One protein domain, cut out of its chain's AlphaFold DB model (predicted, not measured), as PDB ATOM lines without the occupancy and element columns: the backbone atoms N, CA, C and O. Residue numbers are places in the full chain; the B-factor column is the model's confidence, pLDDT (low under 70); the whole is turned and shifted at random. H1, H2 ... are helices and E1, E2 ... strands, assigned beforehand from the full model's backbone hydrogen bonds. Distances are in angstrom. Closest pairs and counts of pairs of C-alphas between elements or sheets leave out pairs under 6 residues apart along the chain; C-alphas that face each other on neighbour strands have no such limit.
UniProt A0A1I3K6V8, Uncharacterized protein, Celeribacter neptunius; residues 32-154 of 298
ATOM      1  N   ARG A  32     136.218 143.403 169.949       94.44
ATOM      2  CA  ARG A  32     136.485 142.620 168.741       94.44
ATOM      3  C   ARG A  32     137.421 143.360 167.806       94.44
ATOM      4  O   ARG A  32     137.307 144.570 167.610       94.44
ATOM      5  N   PHE A  33     138.295 142.606 167.165       95.44
ATOM      6  CA  PHE A  33     139.193 143.075 166.127       95.44
ATOM      7  C   PHE A  33     139.151 142.121 164.948       95.44
ATOM      8  O   PHE A  33     139.114 140.907 165.115       95.44
ATOM      9  N   HIS A  34     139.200 142.672 163.741       94.69
ATOM     10  CA  HIS A  34     139.324 141.877 162.532       94.69
ATOM     11  C   HIS A  34     140.422 142.446 161.646       94.69
ATOM     12  O   HIS A  34     140.526 143.655 161.427       94.69
ATOM     13  N   HIS A  35     141.227 141.556 161.083       95.88
ATOM     14  CA  HIS A  35     142.185 141.918 160.057       95.88
ATOM     15  C   HIS A  35     142.407 140.743 159.113       95.88
ATOM     16  O   HIS A  35     142.911 139.692 159.508       95.88
ATOM     17  N   LYS A  36     142.064 140.946 157.836       95.25
ATOM     18  CA  LYS A  36     142.155 139.918 156.790       95.25
ATOM     19  C   LYS A  36     141.379 138.649 157.187       95.25
ATOM     20  O   LYS A  36     140.162 138.729 157.339       95.25
ATOM     21  N   GLN A  37     142.066 137.511 157.319       95.44
ATOM     22  CA  GLN A  37     141.469 136.197 157.581       95.44
ATOM     23  C   GLN A  37     141.332 135.884 159.072       95.44
ATOM     24  O   GLN A  37     140.876 134.802 159.413       95.44
ATOM     25  N   TRP A  38     141.708 136.814 159.950       95.94
ATOM     26  CA  TRP A  38     141.711 136.599 161.390       95.94
ATOM     27  C   TRP A  38     140.793 137.572 162.105       95.94
ATOM     28  O   TRP A  38     140.708 138.756 161.749       95.94
ATOM     29  N   GLN A  39     140.145 137.055 163.137       96.06
ATOM     30  CA  GLN A  39     139.460 137.833 164.150       96.06
ATOM     31  C   GLN A  39     140.069 137.551 165.519       96.06
ATOM     32  O   GLN A  39     140.621 136.479 165.760       96.06
ATOM     33  N   ALA A  40     139.998 138.546 166.391       95.94
ATOM     34  CA  ALA A  40     140.336 138.418 167.791       95.94
ATOM     35  C   ALA A  40     139.195 138.984 168.625       95.94
ATOM     36  O   ALA A  40     138.632 140.027 168.285       95.94
ATOM     37  N   GLU A  41     138.890 138.309 169.721       95.00
ATOM     38  CA  GLU A  41     137.909 138.752 170.698       95.00
ATOM     39  C   GLU A  41     138.555 138.729 172.077       95.00
ATOM     40  O   GLU A  41     139.235 137.770 172.436       95.00
ATOM     41  N   CYS A  42     138.375 139.792 172.851       93.75
ATOM     42  CA  CYS A  42     138.852 139.874 174.226       93.75
ATOM     43  C   CYS A  42     137.681 140.247 175.120       93.75
ATOM     44  O   CYS A  42     137.068 141.299 174.930       93.75
ATOM     45  N   GLY A  43     137.391 139.370 176.073       90.44
ATOM     46  CA  GLY A  43     136.351 139.539 177.075       90.44
ATOM     47  C   GLY A  43     136.949 139.738 178.471       90.44
ATOM     48  O   GLY A  43     138.132 140.079 178.597       90.44
ATOM     49  N   PRO A  44     136.160 139.496 179.530       84.44
ATOM     50  CA  PRO A  44     136.548 139.790 180.912       84.44
ATOM     51  C   PRO A  44     137.704 138.927 181.433       84.44
ATOM     52  O   PRO A  44     138.477 139.381 182.273       84.44
ATOM     53  N   ASP A  45     137.834 137.694 180.932       87.50
ATOM     54  CA  ASP A  45     138.719 136.681 181.520       87.50
ATOM     55  C   ASP A  45     139.870 136.253 180.597       87.50
ATOM     56  O   ASP A  45     140.958 135.903 181.066       87.50
ATOM     57  N   TYR A  46     139.654 136.280 179.280       92.81
ATOM     58  CA  TYR A  46     140.625 135.835 178.281       92.81
ATOM     59  C   TYR A  46     140.446 136.550 176.938       92.81
ATOM     60  O   TYR A  46     139.455 137.239 176.696       92.81
ATOM     61  N   CYS A  47     141.423 136.351 176.058       94.69
ATOM     62  CA  CYS A  47     141.339 136.671 174.640       94.69
ATOM     63  C   CYS A  47     141.367 135.390 173.806       94.69
ATOM     64  O   CYS A  47     142.053 134.434 174.175       94.69
ATOM     65  N   THR A  48     140.675 135.399 172.671       95.31
ATOM     66  CA  THR A  48     140.676 134.350 171.648       95.31
ATOM     67  C   THR A  48     141.039 134.940 170.284       95.31
ATOM     68  O   THR A  48     140.705 136.090 169.987       95.31
ATOM     69  N   LEU A  49     141.767 134.188 169.462       95.94
ATOM     70  CA  LEU A  49     142.054 134.493 168.063       95.94
ATOM     71  C   LEU A  49     141.610 133.309 167.216       95.94
ATOM     72  O   LEU A  49     142.011 132.176 167.486       95.94
ATOM     73  N   MET A  50     140.861 133.588 166.156       95.19
ATOM     74  CA  MET A  50     140.286 132.564 165.289       95.19
ATOM     75  C   MET A  50     140.388 132.974 163.814       95.19
ATOM     76  O   MET A  50     140.292 134.169 163.491       95.19
ATOM     77  N   PRO A  51     140.556 132.010 162.895       94.31
ATOM     78  CA  PRO A  51     140.280 132.226 161.482       94.31
ATOM     79  C   PRO A  51     138.817 132.646 161.271       94.31
ATOM     80  O   PRO A  51     137.926 132.200 161.979       94.31
ATOM     81  N   ARG A  52     138.545 133.505 160.287       92.75
ATOM     82  CA  ARG A  52     137.174 133.957 159.971       92.75
ATOM     83  C   ARG A  52     136.407 133.012 159.055       92.75
ATOM     84  O   ARG A  52     135.185 133.073 159.005       92.75
ATOM     85  N   ALA A  53     137.127 132.242 158.255       87.31
ATOM     86  CA  ALA A  53     136.550 131.252 157.367       87.31
ATOM     87  C   ALA A  53     136.830 129.885 157.980       87.31
ATOM     88  O   ALA A  53     138.001 129.556 158.160       87.31
ATOM     89  N   GLU A  54     135.760 129.153 158.297       80.88
ATOM     90  CA  GLU A  54     135.812 127.777 158.807       80.88
ATOM     91  C   GLU A  54     136.769 127.646 160.011       80.88
ATOM     92  O   GLU A  54     137.843 127.045 159.909       80.88
ATOM     93  N   PRO A  55     136.440 128.280 161.157       83.69
ATOM     94  CA  PRO A  55     137.281 128.212 162.344       83.69
ATOM     95  C   PRO A  55     137.280 126.788 162.905       83.69
ATOM     96  O   PRO A  55     136.388 126.402 163.646       83.69
ATOM     97  N   HIS A  56     138.314 126.018 162.578       85.88
ATOM     98  CA  HIS A  56     138.544 124.682 163.148       85.88
ATOM     99  C   HIS A  56     139.432 124.706 164.396       85.88
ATOM    100  O   HIS A  56     139.693 123.671 165.017       85.88
ATOM    101  N   PHE A  57     139.964 125.882 164.737       89.62
ATOM    102  CA  PHE A  57     140.868 126.065 165.857       89.62
ATOM    103  C   PHE A  57     140.837 127.495 166.388       89.62
ATOM    104  O   PHE A  57     140.511 128.440 165.666       89.62
ATOM    105  N   ALA A  58     141.260 127.642 167.640       92.81
ATOM    106  CA  ALA A  58     141.409 128.925 168.305       92.81
ATOM    107  C   ALA A  58     142.724 128.994 169.086       92.81
ATOM    108  O   ALA A  58     143.198 127.999 169.642       92.81
ATOM    109  N   LEU A  59     143.303 130.191 169.157       94.56
ATOM    110  CA  LEU A  59     144.379 130.524 170.089       94.56
ATOM    111  C   LEU A  59     143.804 131.346 171.234       94.56
ATOM    112  O   LEU A  59     143.284 132.434 171.011       94.56
ATOM    113  N   MET A  60     143.946 130.865 172.462       94.56
ATOM    114  CA  MET A  60     143.340 131.480 173.640       94.56
ATOM    115  C   MET A  60     144.386 131.848 174.681       94.56
ATOM    116  O   MET A  60     145.392 131.159 174.830       94.56
ATOM    117  N   ARG A  61     144.158 132.912 175.449       93.81
ATOM    118  CA  ARG A  61     145.029 133.255 176.580       93.81
ATOM    119  C   ARG A  61     144.294 134.047 177.644       93.81
ATOM    120  O   ARG A  61     143.652 135.049 177.336       93.81
ATOM    121  N   GLY A  62     144.439 133.619 178.894       91.56
ATOM    122  CA  GLY A  62     143.843 134.273 180.050       91.56
ATOM    123  C   GLY A  62     144.541 135.585 180.395       91.56
ATOM    124  O   GLY A  62     145.752 135.733 180.223       91.56
ATOM    125  N   HIS A  63     143.793 136.540 180.948       89.06
ATOM    126  CA  HIS A  63     144.352 137.826 181.390       89.06
ATOM    127  C   HIS A  63     145.306 137.694 182.575       89.06
ATOM    128  O   HIS A  63     146.159 138.555 182.785       89.06
ATOM    129  N   ARG A  64     145.210 136.595 183.337       84.56
ATOM    130  CA  ARG A  64     146.170 136.268 184.405       84.56
ATOM    131  C   ARG A  64     147.535 135.817 183.870       84.56
ATOM    132  O   ARG A  64     148.452 135.614 184.665       84.56
ATOM    133  N   GLY A  65     147.685 135.694 182.550       85.38
ATOM    134  CA  GLY A  65     148.927 135.342 181.877       85.38
ATOM    135  C   GLY A  65     148.907 133.917 181.335       85.38
ATOM    136  O   GLY A  65     147.918 133.467 180.763       85.38
ATOM    137  N   GLY A  66     150.041 133.230 181.462       88.31
ATOM    138  CA  GLY A  66     150.200 131.877 180.931       88.31
ATOM    139  C   GLY A  66     150.587 131.817 179.451       88.31
ATOM    140  O   GLY A  66     150.834 132.861 178.825       88.31
ATOM    141  N   PRO A  67     150.713 130.595 178.902       92.50
ATOM    142  CA  PRO A  67     150.919 130.379 177.477       92.50
ATOM    143  C   PRO A  67     149.652 130.707 176.678       92.50
ATOM    144  O   PRO A  67     148.541 130.684 177.202       92.50
ATOM    145  N   TRP A  68     149.832 130.971 175.388       93.81
ATOM    146  CA  TRP A  68     148.755 130.814 174.422       93.81
ATOM    147  C   TRP A  68     148.382 129.339 174.345       93.81
ATOM    148  O   TRP A  68     149.253 128.481 174.224       93.81
ATOM    149  N   VAL A  69     147.095 129.055 174.426       93.50
ATOM    150  CA  VAL A  69     146.526 127.723 174.320       93.50
ATOM    151  C   VAL A  69     145.985 127.560 172.911       93.50
ATOM    152  O   VAL A  69     145.086 128.296 172.517       93.50
ATOM    153  N   LEU A  70     146.539 126.622 172.150       91.38
ATOM    154  CA  LEU A  70     145.939 126.190 170.893       91.38
ATOM    155  C   LEU A  70     144.913 125.100 171.195       91.38
ATOM    156  O   LEU A  70     145.257 124.095 171.821       91.38
ATOM    157  N   SER A  71     143.677 125.315 170.752       88.62
ATOM    158  CA  SER A  71     142.570 124.371 170.882       88.62
ATOM    159  C   SER A  71     141.911 124.125 169.526       88.62
ATOM    160  O   SER A  71     141.953 124.995 168.655       88.62
ATOM    161  N   PHE A  72     141.333 122.940 169.346       83.81
ATOM    162  CA  PHE A  72     140.775 122.455 168.085       83.81
ATOM    163  C   PHE A  72     139.333 121.988 168.284       83.81
ATOM    164  O   PHE A  72     138.989 121.516 169.364       83.81
ATOM    165  N   GLU A  73     138.534 122.065 167.219       79.12
ATOM    166  CA  GLU A  73     137.137 121.606 167.196       79.12
ATOM    167  C   GLU A  73     137.003 120.099 167.483       79.12
ATOM    168  O   GLU A  73     136.059 119.651 168.140       79.12
ATOM    169  N   THR A  74     137.951 119.305 166.974       72.06
ATOM    170  CA  THR A  74     137.859 117.844 166.950       72.06
ATOM    171  C   THR A  74     138.434 117.188 168.204       72.06
ATOM    172  O   THR A  74     139.478 117.593 168.720       72.06
ATOM    173  N   ASP A  75     137.793 116.091 168.622       61.94
ATOM    174  CA  ASP A  75     138.221 115.177 169.699       61.94
ATOM    175  C   ASP A  75     139.396 114.312 169.247       61.94
ATOM    176  O   ASP A  75     139.419 113.111 169.490       61.94
ATOM    177  N   ALA A  76     140.325 114.872 168.475       53.16
ATOM    178  CA  ALA A  76     141.397 114.102 167.883       53.16
ATOM    179  C   ALA A  76     142.363 113.632 168.978       53.16
ATOM    180  O   ALA A  76     143.445 114.186 169.120       53.16
ATOM    181  N   ASP A  77     142.010 112.530 169.648       50.34
ATOM    182  CA  ASP A  77     142.863 111.645 170.451       50.34
ATOM    183  C   ASP A  77     144.143 111.239 169.689       50.34
ATOM    184  O   ASP A  77     145.103 110.701 170.242       50.34
ATOM    185  N   ALA A  78     144.161 111.487 168.384       46.78
ATOM    186  CA  ALA A  78     145.258 111.267 167.484       46.78
ATOM    187  C   ALA A  78     146.350 112.328 167.630       46.78
ATOM    188  O   ALA A  78     146.100 113.530 167.596       46.78
ATOM    189  N   ALA A  79     147.589 111.847 167.664       54.28
ATOM    190  CA  ALA A  79     148.824 112.585 167.446       54.28
ATOM    191  C   ALA A  79     148.811 113.362 166.111       54.28
ATOM    192  O   ALA A  79     149.459 112.978 165.135       54.28
ATOM    193  N   GLY A  80     148.042 114.446 166.055       59.66
ATOM    194  CA  GLY A  80     147.974 115.333 164.913       59.66
ATOM    195  C   GLY A  80     149.333 115.984 164.711       59.66
ATOM    196  O   GLY A  80     149.944 116.487 165.656       59.66
ATOM    197  N   ARG A  81     149.820 115.973 163.473       73.81
ATOM    198  CA  ARG A  81     150.933 116.841 163.088       73.81
ATOM    199  C   ARG A  81     150.328 118.095 162.507       73.81
ATOM    200  O   ARG A  81     149.472 118.011 161.631       73.81
ATOM    201  N   PHE A  82     150.803 119.244 162.952       81.44
ATOM    202  CA  PHE A  82     150.543 120.473 162.228       81.44
ATOM    203  C   PHE A  82     151.772 120.849 161.412       81.44
ATOM    204  O   PHE A  82     152.909 120.517 161.764       81.44
ATOM    205  N   SER A  83     151.539 121.541 160.310       86.50
ATOM    206  CA  SER A  83     152.580 122.159 159.508       86.50
ATOM    207  C   SER A  83     152.328 123.644 159.368       86.50
ATOM    208  O   SER A  83     151.194 124.119 159.324       86.50
ATOM    209  N   ILE A  84     153.423 124.390 159.287       89.38
ATOM    210  CA  ILE A  84     153.402 125.793 158.891       89.38
ATOM    211  C   ILE A  84     154.200 125.891 157.601       89.38
ATOM    212  O   ILE A  84     155.380 125.530 157.576       89.38
ATOM    213  N   ASP A  85     153.551 126.329 156.526       89.62
ATOM    214  CA  ASP A  85     154.129 126.353 155.176       89.62
ATOM    215  C   ASP A  85     154.749 124.994 154.773       89.62
ATOM    216  O   ASP A  85     155.882 124.918 154.285       89.62
ATOM    217  N   GLY A  86     154.038 123.896 155.057       86.38
ATOM    218  CA  GLY A  86     154.479 122.524 154.773       86.38
ATOM    219  C   GLY A  86     155.614 121.997 155.663       86.38
ATOM    220  O   GLY A  86     156.049 120.857 155.496       86.38
ATOM    221  N   LYS A  87     156.111 122.784 156.627       87.12
ATOM    222  CA  LYS A  87     157.099 122.321 157.610       87.12
ATOM    223  C   LYS A  87     156.378 121.761 158.824       87.12
ATOM    224  O   LYS A  87     155.808 122.522 159.603       87.12
ATOM    225  N   GLY A  88     156.409 120.438 158.960       82.88
ATOM    226  CA  GLY A  88     155.844 119.744 160.111       82.88
ATOM    227  C   GLY A  88     156.507 120.172 161.417       82.88
ATOM    228  O   GLY A  88     157.727 120.353 161.480       82.88
ATOM    229  N   VAL A  89     155.692 120.319 162.454       78.94
ATOM    230  CA  VAL A  89     156.130 120.553 163.826       78.94
ATOM    231  C   VAL A  89     155.547 119.436 164.681       78.94
ATOM    232  O   VAL A  89     154.330 119.294 164.796       78.94
ATOM    233  N   ASP A  90     156.425 118.618 165.259       73.88
ATOM    234  CA  ASP A  90     156.010 117.601 166.220       73.88
ATOM    235  C   ASP A  90     155.670 118.281 167.552       73.88
ATOM    236  O   ASP A  90     156.452 119.084 168.071       73.88
ATOM    237  N   TRP A  91     154.506 117.959 168.114       73.69
ATOM    238  CA  TRP A  91     154.028 118.566 169.353       73.69
ATOM    239  C   TRP A  91     153.169 117.591 170.138       73.69
ATOM    240  O   TRP A  91     152.278 116.949 169.588       73.69
ATOM    241  N   ALA A  92     153.446 117.474 171.434       75.38
ATOM    242  CA  ALA A  92     152.635 116.682 172.344       75.38
ATOM    243  C   ALA A  92     151.608 117.556 173.081       75.38
ATOM    244  O   ALA A  92     151.901 118.688 173.475       75.38
ATOM    245  N   VAL A  93     150.419 117.005 173.331       77.50
ATOM    246  CA  VAL A  93     149.402 117.637 174.185       77.50
ATOM    247  C   VAL A  93     149.994 117.945 175.565       77.50
ATOM    248  O   VAL A  93     150.701 117.130 176.158       77.50
ATOM    249  N   GLY A  94     149.742 119.155 176.070       79.31
ATOM    250  CA  GLY A  94     150.275 119.656 177.341       79.31
ATOM    251  C   GLY A  94     151.748 120.080 177.300       79.31
ATOM    252  O   GLY A  94     152.271 120.583 178.296       79.31
ATOM    253  N   GLN A  95     152.443 119.915 176.169       83.75
ATOM    254  CA  GLN A  95     153.807 120.410 176.023       83.75
ATOM    255  C   GLN A  95     153.800 121.925 175.799       83.75
ATOM    256  O   GLN A  95     153.232 122.432 174.830       83.75
ATOM    257  N   LYS A  96     154.512 122.639 176.673       89.44
ATOM    258  CA  LYS A  96     154.810 124.065 176.510       89.44
ATOM    259  C   LYS A  96     156.042 124.240 175.631       89.44
ATOM    260  O   LYS A  96     157.075 123.616 175.876       89.44
ATOM    261  N   MET A  97     155.960 125.137 174.660       89.06
ATOM    262  CA  MET A  97     157.075 125.502 173.787       89.06
ATOM    263  C   MET A  97     157.146 127.020 173.587       89.06
ATOM    264  O   MET A  97     156.148 127.711 173.809       89.06
ATOM    265  N   PRO A  98     158.305 127.572 173.186       91.62
ATOM    266  CA  PRO A  98     158.363 128.941 172.689       91.62
ATOM    267  C   PRO A  98     157.362 129.128 171.548       91.62
ATOM    268  O   PRO A  98     157.214 128.237 170.709       91.62
ATOM    269  N   PHE A  99     156.677 130.271 171.518       90.06
ATOM    270  CA  PHE A  99     155.705 130.557 170.468       90.06
ATOM    271  C   PHE A  99     156.392 130.496 169.090       90.06
ATOM    272  O   PHE A  99     157.389 131.194 168.886       90.06
ATOM    273  N   PRO A 100     155.911 129.670 168.145       89.06
ATOM    274  CA  PRO A 100     156.526 129.559 166.831       89.06
ATOM    275  C   PRO A 100     156.386 130.877 166.065       89.06
ATOM    276  O   PRO A 100     155.290 131.241 165.650       89.06
ATOM    277  N   GLU A 101     157.494 131.571 165.802       90.38
ATOM    278  CA  GLU A 101     157.485 132.791 164.970       90.38
ATOM    279  C   GLU A 101     156.932 132.520 163.558       90.38
ATOM    280  O   GLU A 101     156.337 133.394 162.933       90.38
ATOM    281  N   ALA A 102     157.032 131.273 163.083       90.50
ATOM    282  CA  ALA A 102     156.416 130.838 161.835       90.50
ATOM    283  C   ALA A 102     154.883 131.003 161.828       90.50
ATOM    284  O   ALA A 102     154.325 131.254 160.768       90.50
ATOM    285  N   LEU A 103     154.193 130.944 162.975       90.06
ATOM    286  CA  LEU A 103     152.759 131.261 163.025       90.06
ATOM    287  C   LEU A 103     152.489 132.733 162.707       90.06
ATOM    288  O   LEU A 103     151.404 133.051 162.247       90.06
ATOM    289  N   LEU A 104     153.443 133.636 162.951       92.25
ATOM    290  CA  LEU A 104     153.265 135.076 162.744       92.25
ATOM    291  C   LEU A 104     153.664 135.533 161.346       92.25
ATOM    292  O   LEU A 104     153.069 136.478 160.824       92.25
ATOM    293  N   ASP A 105     154.675 134.882 160.775       91.44
ATOM    294  CA  ASP A 105     155.293 135.289 159.513       91.44
ATOM    295  C   ASP A 105     155.078 134.274 158.371       91.44
ATOM    296  O   ASP A 105     155.471 134.542 157.235       91.44
ATOM    297  N   GLY A 106     154.456 133.125 158.653       90.25
ATOM    298  CA  GLY A 106     154.081 132.118 157.660       90.25
ATOM    299  C   GLY A 106     152.834 132.490 156.856       90.25
ATOM    300  O   GLY A 106     152.191 133.519 157.088       90.25
ATOM    301  N   ASN A 107     152.470 131.638 155.896       93.25
ATOM    302  CA  ASN A 107     151.331 131.866 155.001       93.25
ATOM    303  C   ASN A 107     150.137 130.971 155.326       93.25
ATOM    304  O   ASN A 107     148.995 131.441 155.281       93.25
ATOM    305  N   ILE A 108     150.390 129.696 155.624       92.62
ATOM    306  CA  ILE A 108     149.354 128.684 155.850       92.62
ATOM    307  C   ILE A 108     149.716 127.858 157.085       92.62
ATOM    308  O   ILE A 108     150.859 127.426 157.244       92.62
ATOM    309  N   PHE A 109     148.723 127.649 157.944       90.75
ATOM    310  CA  PHE A 109     148.756 126.682 159.032       90.75
ATOM    311  C   PHE A 109     147.836 125.524 158.681       90.75
ATOM    312  O   PHE A 109     146.685 125.753 158.315       90.75
ATOM    313  N   GLU A 110     148.343 124.305 158.776       88.12
ATOM    314  CA  GLU A 110     147.632 123.085 158.406       88.12
ATOM    315  C   GLU A 110     147.678 122.112 159.574       88.12
ATOM    316  O   GLU A 110     148.723 121.940 160.201       88.12
ATOM    317  N   ILE A 111     146.558 121.458 159.848       80.38
ATOM    318  CA  ILE A 111     146.440 120.395 160.841       80.38
ATOM    319  C   ILE A 111     146.129 119.125 160.069       80.38
ATOM    320  O   ILE A 111     145.112 119.067 159.380       80.38
ATOM    321  N   ALA A 112     146.993 118.122 160.184       78.44
ATOM    322  CA  ALA A 112     146.745 116.790 159.663       78.44
ATOM    323  C   ALA A 112     146.321 115.867 160.809       78.44
ATOM    324  O   ALA A 112     147.064 115.672 161.777       78.44
ATOM    325  N   TYR A 113     145.134 115.289 160.672       71.81
ATOM    326  CA  TYR A 113     144.605 114.275 161.574       71.81
ATOM    327  C   TYR A 113     144.939 112.899 161.015       71.81
ATOM    328  O   TYR A 113     144.640 112.621 159.857       71.81
ATOM    329  N   PHE A 114     145.550 112.043 161.829       66.56
ATOM    330  CA  PHE A 114     145.864 110.669 161.448       66.56
ATOM    331  C   PHE A 114     145.002 109.723 162.270       66.56
ATOM    332  O   PHE A 114     145.098 109.724 163.495       66.56
ATOM    333  N   GLU A 115     144.180 108.903 161.626       64.69
ATOM    334  CA  GLU A 115     143.519 107.814 162.339       64.69
ATOM    335  C   GLU A 115     144.547 106.750 162.747       64.69
ATOM    336  O   GLU A 115     145.578 106.547 162.094       64.69
ATOM    337  N   ALA A 116     144.294 106.076 163.869       61.47
ATOM    338  CA  ALA A 116     145.199 105.058 164.383       61.47
ATOM    339  C   ALA A 116     145.361 103.914 163.364       61.47
ATOM    340  O   ALA A 116     144.468 103.091 163.188       61.47
ATOM    341  N   GLY A 117     146.534 103.844 162.728       63.88
ATOM    342  CA  GLY A 117     146.861 102.824 161.727       63.88
ATOM    343  C   GLY A 117     146.741 103.275 160.268       63.88
ATOM    344  O   GLY A 117     147.017 102.463 159.386       63.88
ATOM    345  N   GLU A 118     146.396 104.537 160.000       68.25
ATOM    346  CA  GLU A 118     146.365 105.093 158.643       68.25
ATOM    347  C   GLU A 118     147.628 105.903 158.305       68.25
ATOM    348  O   GLU A 118     148.160 106.654 159.123       68.25
ATOM    349  N   GLU A 119     148.118 105.758 157.066       59.59
ATOM    350  CA  GLU A 119     149.267 106.521 156.547       59.59
ATOM    351  C   GLU A 119     148.864 107.872 155.926       59.59
ATOM    352  O   GLU A 119     149.709 108.756 155.771       59.59
ATOM    353  N   ALA A 120     147.586 108.043 155.570       60.19
ATOM    354  CA  ALA A 120     147.056 109.256 154.955       60.19
ATOM    355  C   ALA A 120     146.070 109.930 155.910       60.19
ATOM    356  O   ALA A 120     145.057 109.343 156.267       60.19
ATOM    357  N   GLY A 121     146.379 111.159 156.317       64.38
ATOM    358  CA  GLY A 121     145.507 111.957 157.170       64.38
ATOM    359  C   GLY A 121     144.607 112.905 156.380       64.38
ATOM    360  O   GLY A 121     144.965 113.344 155.283       64.38
ATOM    361  N   PHE A 122     143.463 113.271 156.958       68.50
ATOM    362  CA  PHE A 122     142.682 114.418 156.495       68.50
ATOM    363  C   PHE A 122     143.304 115.700 157.047       68.50
ATOM    364  O   PHE A 122     143.642 115.778 158.229       68.50
ATOM    365  N   GLY A 123     143.481 116.693 156.176       74.62
ATOM    366  CA  GLY A 123     144.057 117.981 156.531       74.62
ATOM    367  C   GLY A 123     143.030 119.099 156.430       74.62
ATOM    368  O   GLY A 123     142.344 119.198 155.415       74.62
ATOM    369  N   THR A 124     142.960 119.958 157.443       82.62
ATOM    370  CA  THR A 124     142.334 121.281 157.315       82.62
ATOM    371  C   THR A 124     143.398 122.358 157.466       82.62
ATOM    372  O   THR A 124     144.381 122.171 158.186       82.62
ATOM    373  N   GLY A 125     143.241 123.468 156.753       86.00
ATOM    374  CA  GLY A 125     144.223 124.538 156.745       86.00
ATOM    375  C   GLY A 125     143.583 125.913 156.759       86.00
ATOM    376  O   GLY A 125     142.523 126.136 156.181       86.00
ATOM    377  N   SER A 126     144.264 126.861 157.393       91.31
ATOM    378  CA  SER A 126     143.843 128.256 157.445       91.31
ATOM    379  C   SER A 126     144.985 129.174 157.037       91.31
ATOM    380  O   SER A 126     146.157 128.955 157.352       91.31
ATOM    381  N   SER A 127     144.639 130.253 156.337       94.25
ATOM    382  CA  SER A 127     145.609 131.295 156.022       94.25
ATOM    383  C   SER A 127     146.060 131.999 157.299       94.25
ATOM    384  O   SER A 127     145.232 132.457 158.079       94.25
ATOM    385  N   LEU A 128     147.367 132.186 157.469       95.25
ATOM    386  CA  LEU A 128     147.967 132.982 158.545       95.25
ATOM    387  C   LEU A 128     147.915 134.495 158.265       95.25
ATOM    388  O   LEU A 128     148.372 135.313 159.063       95.25
ATOM    389  N   ALA A 129     147.321 134.912 157.142       96.00
ATOM    390  CA  ALA A 129     147.220 136.315 156.772       96.00
ATOM    391  C   ALA A 129     146.371 137.105 157.784       96.00
ATOM    392  O   ALA A 129     145.146 137.147 157.699       96.00
ATOM    393  N   GLY A 130     147.052 137.806 158.691       95.44
ATOM    394  CA  GLY A 130     146.456 138.717 159.671       95.44
ATOM    395  C   GLY A 130     146.600 138.292 161.129       95.44
ATOM    396  O   GLY A 130     146.411 139.139 162.003       95.44
ATOM    397  N   ILE A 131     147.046 137.062 161.401       95.81
ATOM    398  CA  ILE A 131     147.244 136.548 162.767       95.81
ATOM    399  C   ILE A 131     148.185 137.425 163.597       95.81
ATOM    400  O   ILE A 131     147.905 137.712 164.753       95.81
ATOM    401  N   LYS A 132     149.266 137.941 163.000       95.69
ATOM    402  CA  LYS A 132     150.214 138.832 163.682       95.69
ATOM    403  C   LYS A 132     149.549 140.116 164.175       95.69
ATOM    404  O   LYS A 132     149.838 140.571 165.276       95.69
ATOM    405  N   ALA A 133     148.655 140.693 163.371       95.69
ATOM    406  CA  ALA A 133     147.911 141.888 163.757       95.69
ATOM    407  C   ALA A 133     146.895 141.568 164.863       95.69
ATOM    408  O   ALA A 133     146.814 142.312 165.836       95.69
ATOM    409  N   ALA A 134     146.187 140.441 164.738       96.00
ATOM    410  CA  ALA A 134     145.258 139.948 165.752       96.00
ATOM    411  C   ALA A 134     145.961 139.691 167.095       96.00
ATOM    412  O   ALA A 134     145.469 140.117 168.135       96.00
ATOM    413  N   LEU A 135     147.154 139.089 167.068       94.62
ATOM    414  CA  LEU A 135     147.962 138.826 168.255       94.62
ATOM    415  C   LEU A 135     148.438 140.111 168.926       94.62
ATOM    416  O   LEU A 135     148.267 140.258 170.129       94.62
ATOM    417  N   ILE A 136     149.003 141.049 168.160       93.06
ATOM    418  CA  ILE A 136     149.444 142.342 168.704       93.06
ATOM    419  C   ILE A 136     148.264 143.085 169.338       93.06
ATOM    420  O   ILE A 136     148.415 143.671 170.408       93.06
ATOM    421  N   TRP A 137     147.098 143.055 168.690       94.38
ATOM    422  CA  TRP A 137     145.895 143.666 169.237       94.38
ATOM    423  C   TRP A 137     145.451 142.980 170.536       94.38
ATOM    424  O   TRP A 137     145.244 143.674 171.526       94.38
ATOM    425  N   ALA A 138     145.373 141.646 170.568       92.81
ATOM    426  CA  ALA A 138     144.957 140.899 171.754       92.81
ATOM    427  C   ALA A 138     145.926 141.102 172.931       92.81
ATOM    428  O   ALA A 138     145.500 141.325 174.059       92.81
ATOM    429  N   GLU A 139     147.236 141.106 172.674       90.69
ATOM    430  CA  GLU A 139     148.250 141.400 173.694       90.69
ATOM    431  C   GLU A 139     148.135 142.828 174.243       90.69
ATOM    432  O   GLU A 139     148.433 143.050 175.415       90.69
ATOM    433  N   ALA A 140     147.683 143.790 173.433       90.31
ATOM    434  CA  ALA A 140     147.429 145.156 173.892       90.31
ATOM    435  C   ALA A 140     146.199 145.265 174.811       90.31
ATOM    436  O   ALA A 140     146.119 146.222 175.579       90.31
ATOM    437  N   GLN A 141     145.273 144.300 174.756       88.81
ATOM    438  CA  GLN A 141     144.126 144.215 175.670       88.81
ATOM    439  C   GLN A 141     144.477 143.551 177.008       88.81
ATOM    440  O   GLN A 141     143.729 143.670 177.974       88.81
ATOM    441  N   GLN A 142     145.602 142.839 177.082       84.81
ATOM    442  CA  GLN A 142     146.008 142.130 178.290       84.81
ATOM    443  C   GLN A 142     146.756 143.072 179.248       84.81
ATOM    444  O   GLN A 142     147.509 143.946 178.801       84.81
ATOM    445  N   PRO A 143     146.625 142.888 180.578       74.31
ATOM    446  CA  PRO A 143     147.459 143.593 181.545       74.31
ATOM    447  C   PRO A 143     148.930 143.419 181.165       74.31
ATOM    448  O   PRO A 143     149.338 142.311 180.811       74.31
ATOM    449  N   ALA A 144     149.709 144.506 181.218       60.72
ATOM    450  CA  ALA A 144     151.066 144.620 180.676       60.72
ATOM    451  C   ALA A 144     152.077 143.663 181.336       60.72
ATOM    452  O   ALA A 144     152.989 144.063 182.061       60.72
ATOM    453  N   THR A 145     151.945 142.376 181.052       58.44
ATOM    454  CA  THR A 145     152.850 141.326 181.477       58.44
ATOM    455  C   THR A 145     153.782 141.069 180.308       58.44
ATOM    456  O   THR A 145     153.429 140.390 179.345       58.44
ATOM    457  N   LYS A 146     154.993 141.634 180.367       60.88
ATOM    458  CA  LYS A 146     156.090 141.260 179.461       60.88
ATOM    459  C   LYS A 146     156.522 139.823 179.760       60.88
ATOM    460  O   LYS A 146     157.548 139.595 180.392       60.88
ATOM    461  N   MET A 147     155.712 138.856 179.358       67.75
ATOM    462  CA  MET A 147     156.049 137.442 179.443       67.75
ATOM    463  C   MET A 147     156.532 136.968 178.084       67.75
ATOM    464  O   MET A 147     156.051 137.428 177.048       67.75
ATOM    465  N   ALA A 148     157.487 136.039 178.093       77.94
ATOM    466  CA  ALA A 148     157.843 135.319 176.884       77.94
ATOM    467  C   ALA A 148     156.577 134.681 176.299       77.94
ATOM    468  O   ALA A 148     155.776 134.095 177.035       77.94
ATOM    469  N   ARG A 149     156.394 134.809 174.983       87.50
ATOM    470  CA  ARG A 149     155.299 134.135 174.295       87.50
ATOM    471  C   ARG A 149     155.584 132.642 174.334       87.50
ATOM    472  O   ARG A 149     156.533 132.162 173.715       87.50
ATOM    473  N   MET A 150     154.770 131.933 175.097       92.06
ATOM    474  CA  MET A 150     154.751 130.479 175.139       92.06
ATOM    475  C   MET A 150     153.485 130.004 174.445       92.06
ATOM    476  O   MET A 150     152.476 130.710 174.454       92.06
ATOM    477  N   LEU A 151     153.550 128.820 173.862       91.38
ATOM    478  CA  LEU A 151     152.434 128.145 173.232       91.38
ATOM    479  C   LEU A 151     152.288 126.757 173.862       91.38
ATOM    480  O   LEU A 151     153.282 126.075 174.122       91.38
ATOM    481  N   GLU A 152     151.054 126.357 174.128       90.75
ATOM    482  CA  GLU A 152     150.691 125.061 174.679       90.75
ATOM    483  C   GLU A 152     149.507 124.490 173.904       90.75
ATOM    484  O   GLU A 152     148.522 125.181 173.659       90.75
ATOM    485  N   LEU A 153     149.601 123.223 173.517       86.56
ATOM    486  CA  LEU A 153     148.496 122.523 172.886       86.56
ATOM    487  C   LEU A 153     147.633 121.914 173.984       86.56
ATOM    488  O   LEU A 153     148.107 121.062 174.743       86.56
ATOM    489  N   ARG A 154     146.371 122.335 174.067       83.88
ATOM    490  CA  ARG A 154     145.378 121.715 174.947       83.88
ATOM    491  C   ARG A 154     144.172 121.306 174.126       83.88
ATOM    492  O   ARG A 154     143.377 122.143 173.703       83.88
TER     493      ARG A 154
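What this domain is: This is residues 32 to 154 of the 298 residues of an uncharacterized protein of Celeribacter neptunius (UniProt A0A1I3K6V8). A strongly twisted, curled sheet of seven strands has the helix H2 packed over one face, along E2 and E3, and a smaller sheet of four strands comes near it at the end of E3. Short H1 joins the two parts, beside H2 and grazing the small sheet, while the loop of the E9 and E10 hairpin makes one end of the long axis. The 123 printed residues, with two named helices and eleven named strands, run E1 to E8, H1, E9, E10, H2, E11; the class is mixed, helices and strands. The large sheet, E1 E2 E3 E4 E5 E11 E8, is mixed; the small one, E7 E6 E9 E10, is all antiparallel. The whole is compact, with a radius of gyration of the C-alphas of 14.3 A, yet elongated, spanning 46 by 28 by 23 A.

How they stand to each other: E1, residues 32 to 35, E2, 38 to 42, E3, 46 to 51, E4, 57 to 62, and E5, 65 to 72, form a meander, each strand the antiparallel neighbour of the one before. Within hydrogen-bond range are N 33 and O 40 of E1 and E2 at 2.8 A, N 41 and O 48 of E2 and E3 at 2.9 A, N 49 and O 59 of E3 and E4 at 2.8 A, and N 69 and O 60 of E5 and E4 at 2.7 A. E11, residues 150 to 153, is parallel to E5, with N 68 and O 150 at 2.8 A, and antiparallel to the edge strand E8, residues 96 to 98, with N 151 and O 97 at 2.8 A. H2, residues 131 to 141, is on this sheet at a height over the sheet of 7.6 A, in two layers, a helix on one face of a sheet. It lies over E2 and E3 and runs along the strands, at 10 degrees to E2 on the local plane; its closest C-alphas to E2 are those of Ala 134 and Ala 40, 5.5 A. Every O i to N i+4 pair of H2 is within hydrogen-bond range. H1, residues 102 to 105, is too short for such a pair; it touches H2, the closest C-alphas being those of Leu 104 and Lys 132, 4.9 A. H1 only grazes the small sheet of E6, residues 81 to 84, E7, 87 to 89, E9, 108 to 113, and E10, 122 to 127. There N 87 and O 84 are 3.0 A apart, N 83 and O 110 2.8 A, and N 111 and O 124 2.8 A. The closest C-alphas of E3 and E10 are those of Pro 51 and Ser 126, 6.7 A; E5 and E6 are apart.

Where its parts are: E1 begins at C-alpha 32, (136.485, 142.620, 168.741). E5 is 20.6 A long, E3 17.2 A, E10 17.1 A, E4 16.7 A, E9 16.2 A and H2 15.3 A. H2 begins at C-alpha 131, (147.244, 136.548, 162.767), and E11 ends at C-alpha 153, (148.496, 122.523, 172.886).

The domain as a whole: The two C-alphas farthest apart are those of Gly 117 and Ala 144, 46.1 A. The printed part has no cut, and no link is long. The mean pLDDT of the printed part is 84.4, and residues 75 to 80, 114 to 122 and 144 to 147 are under 70.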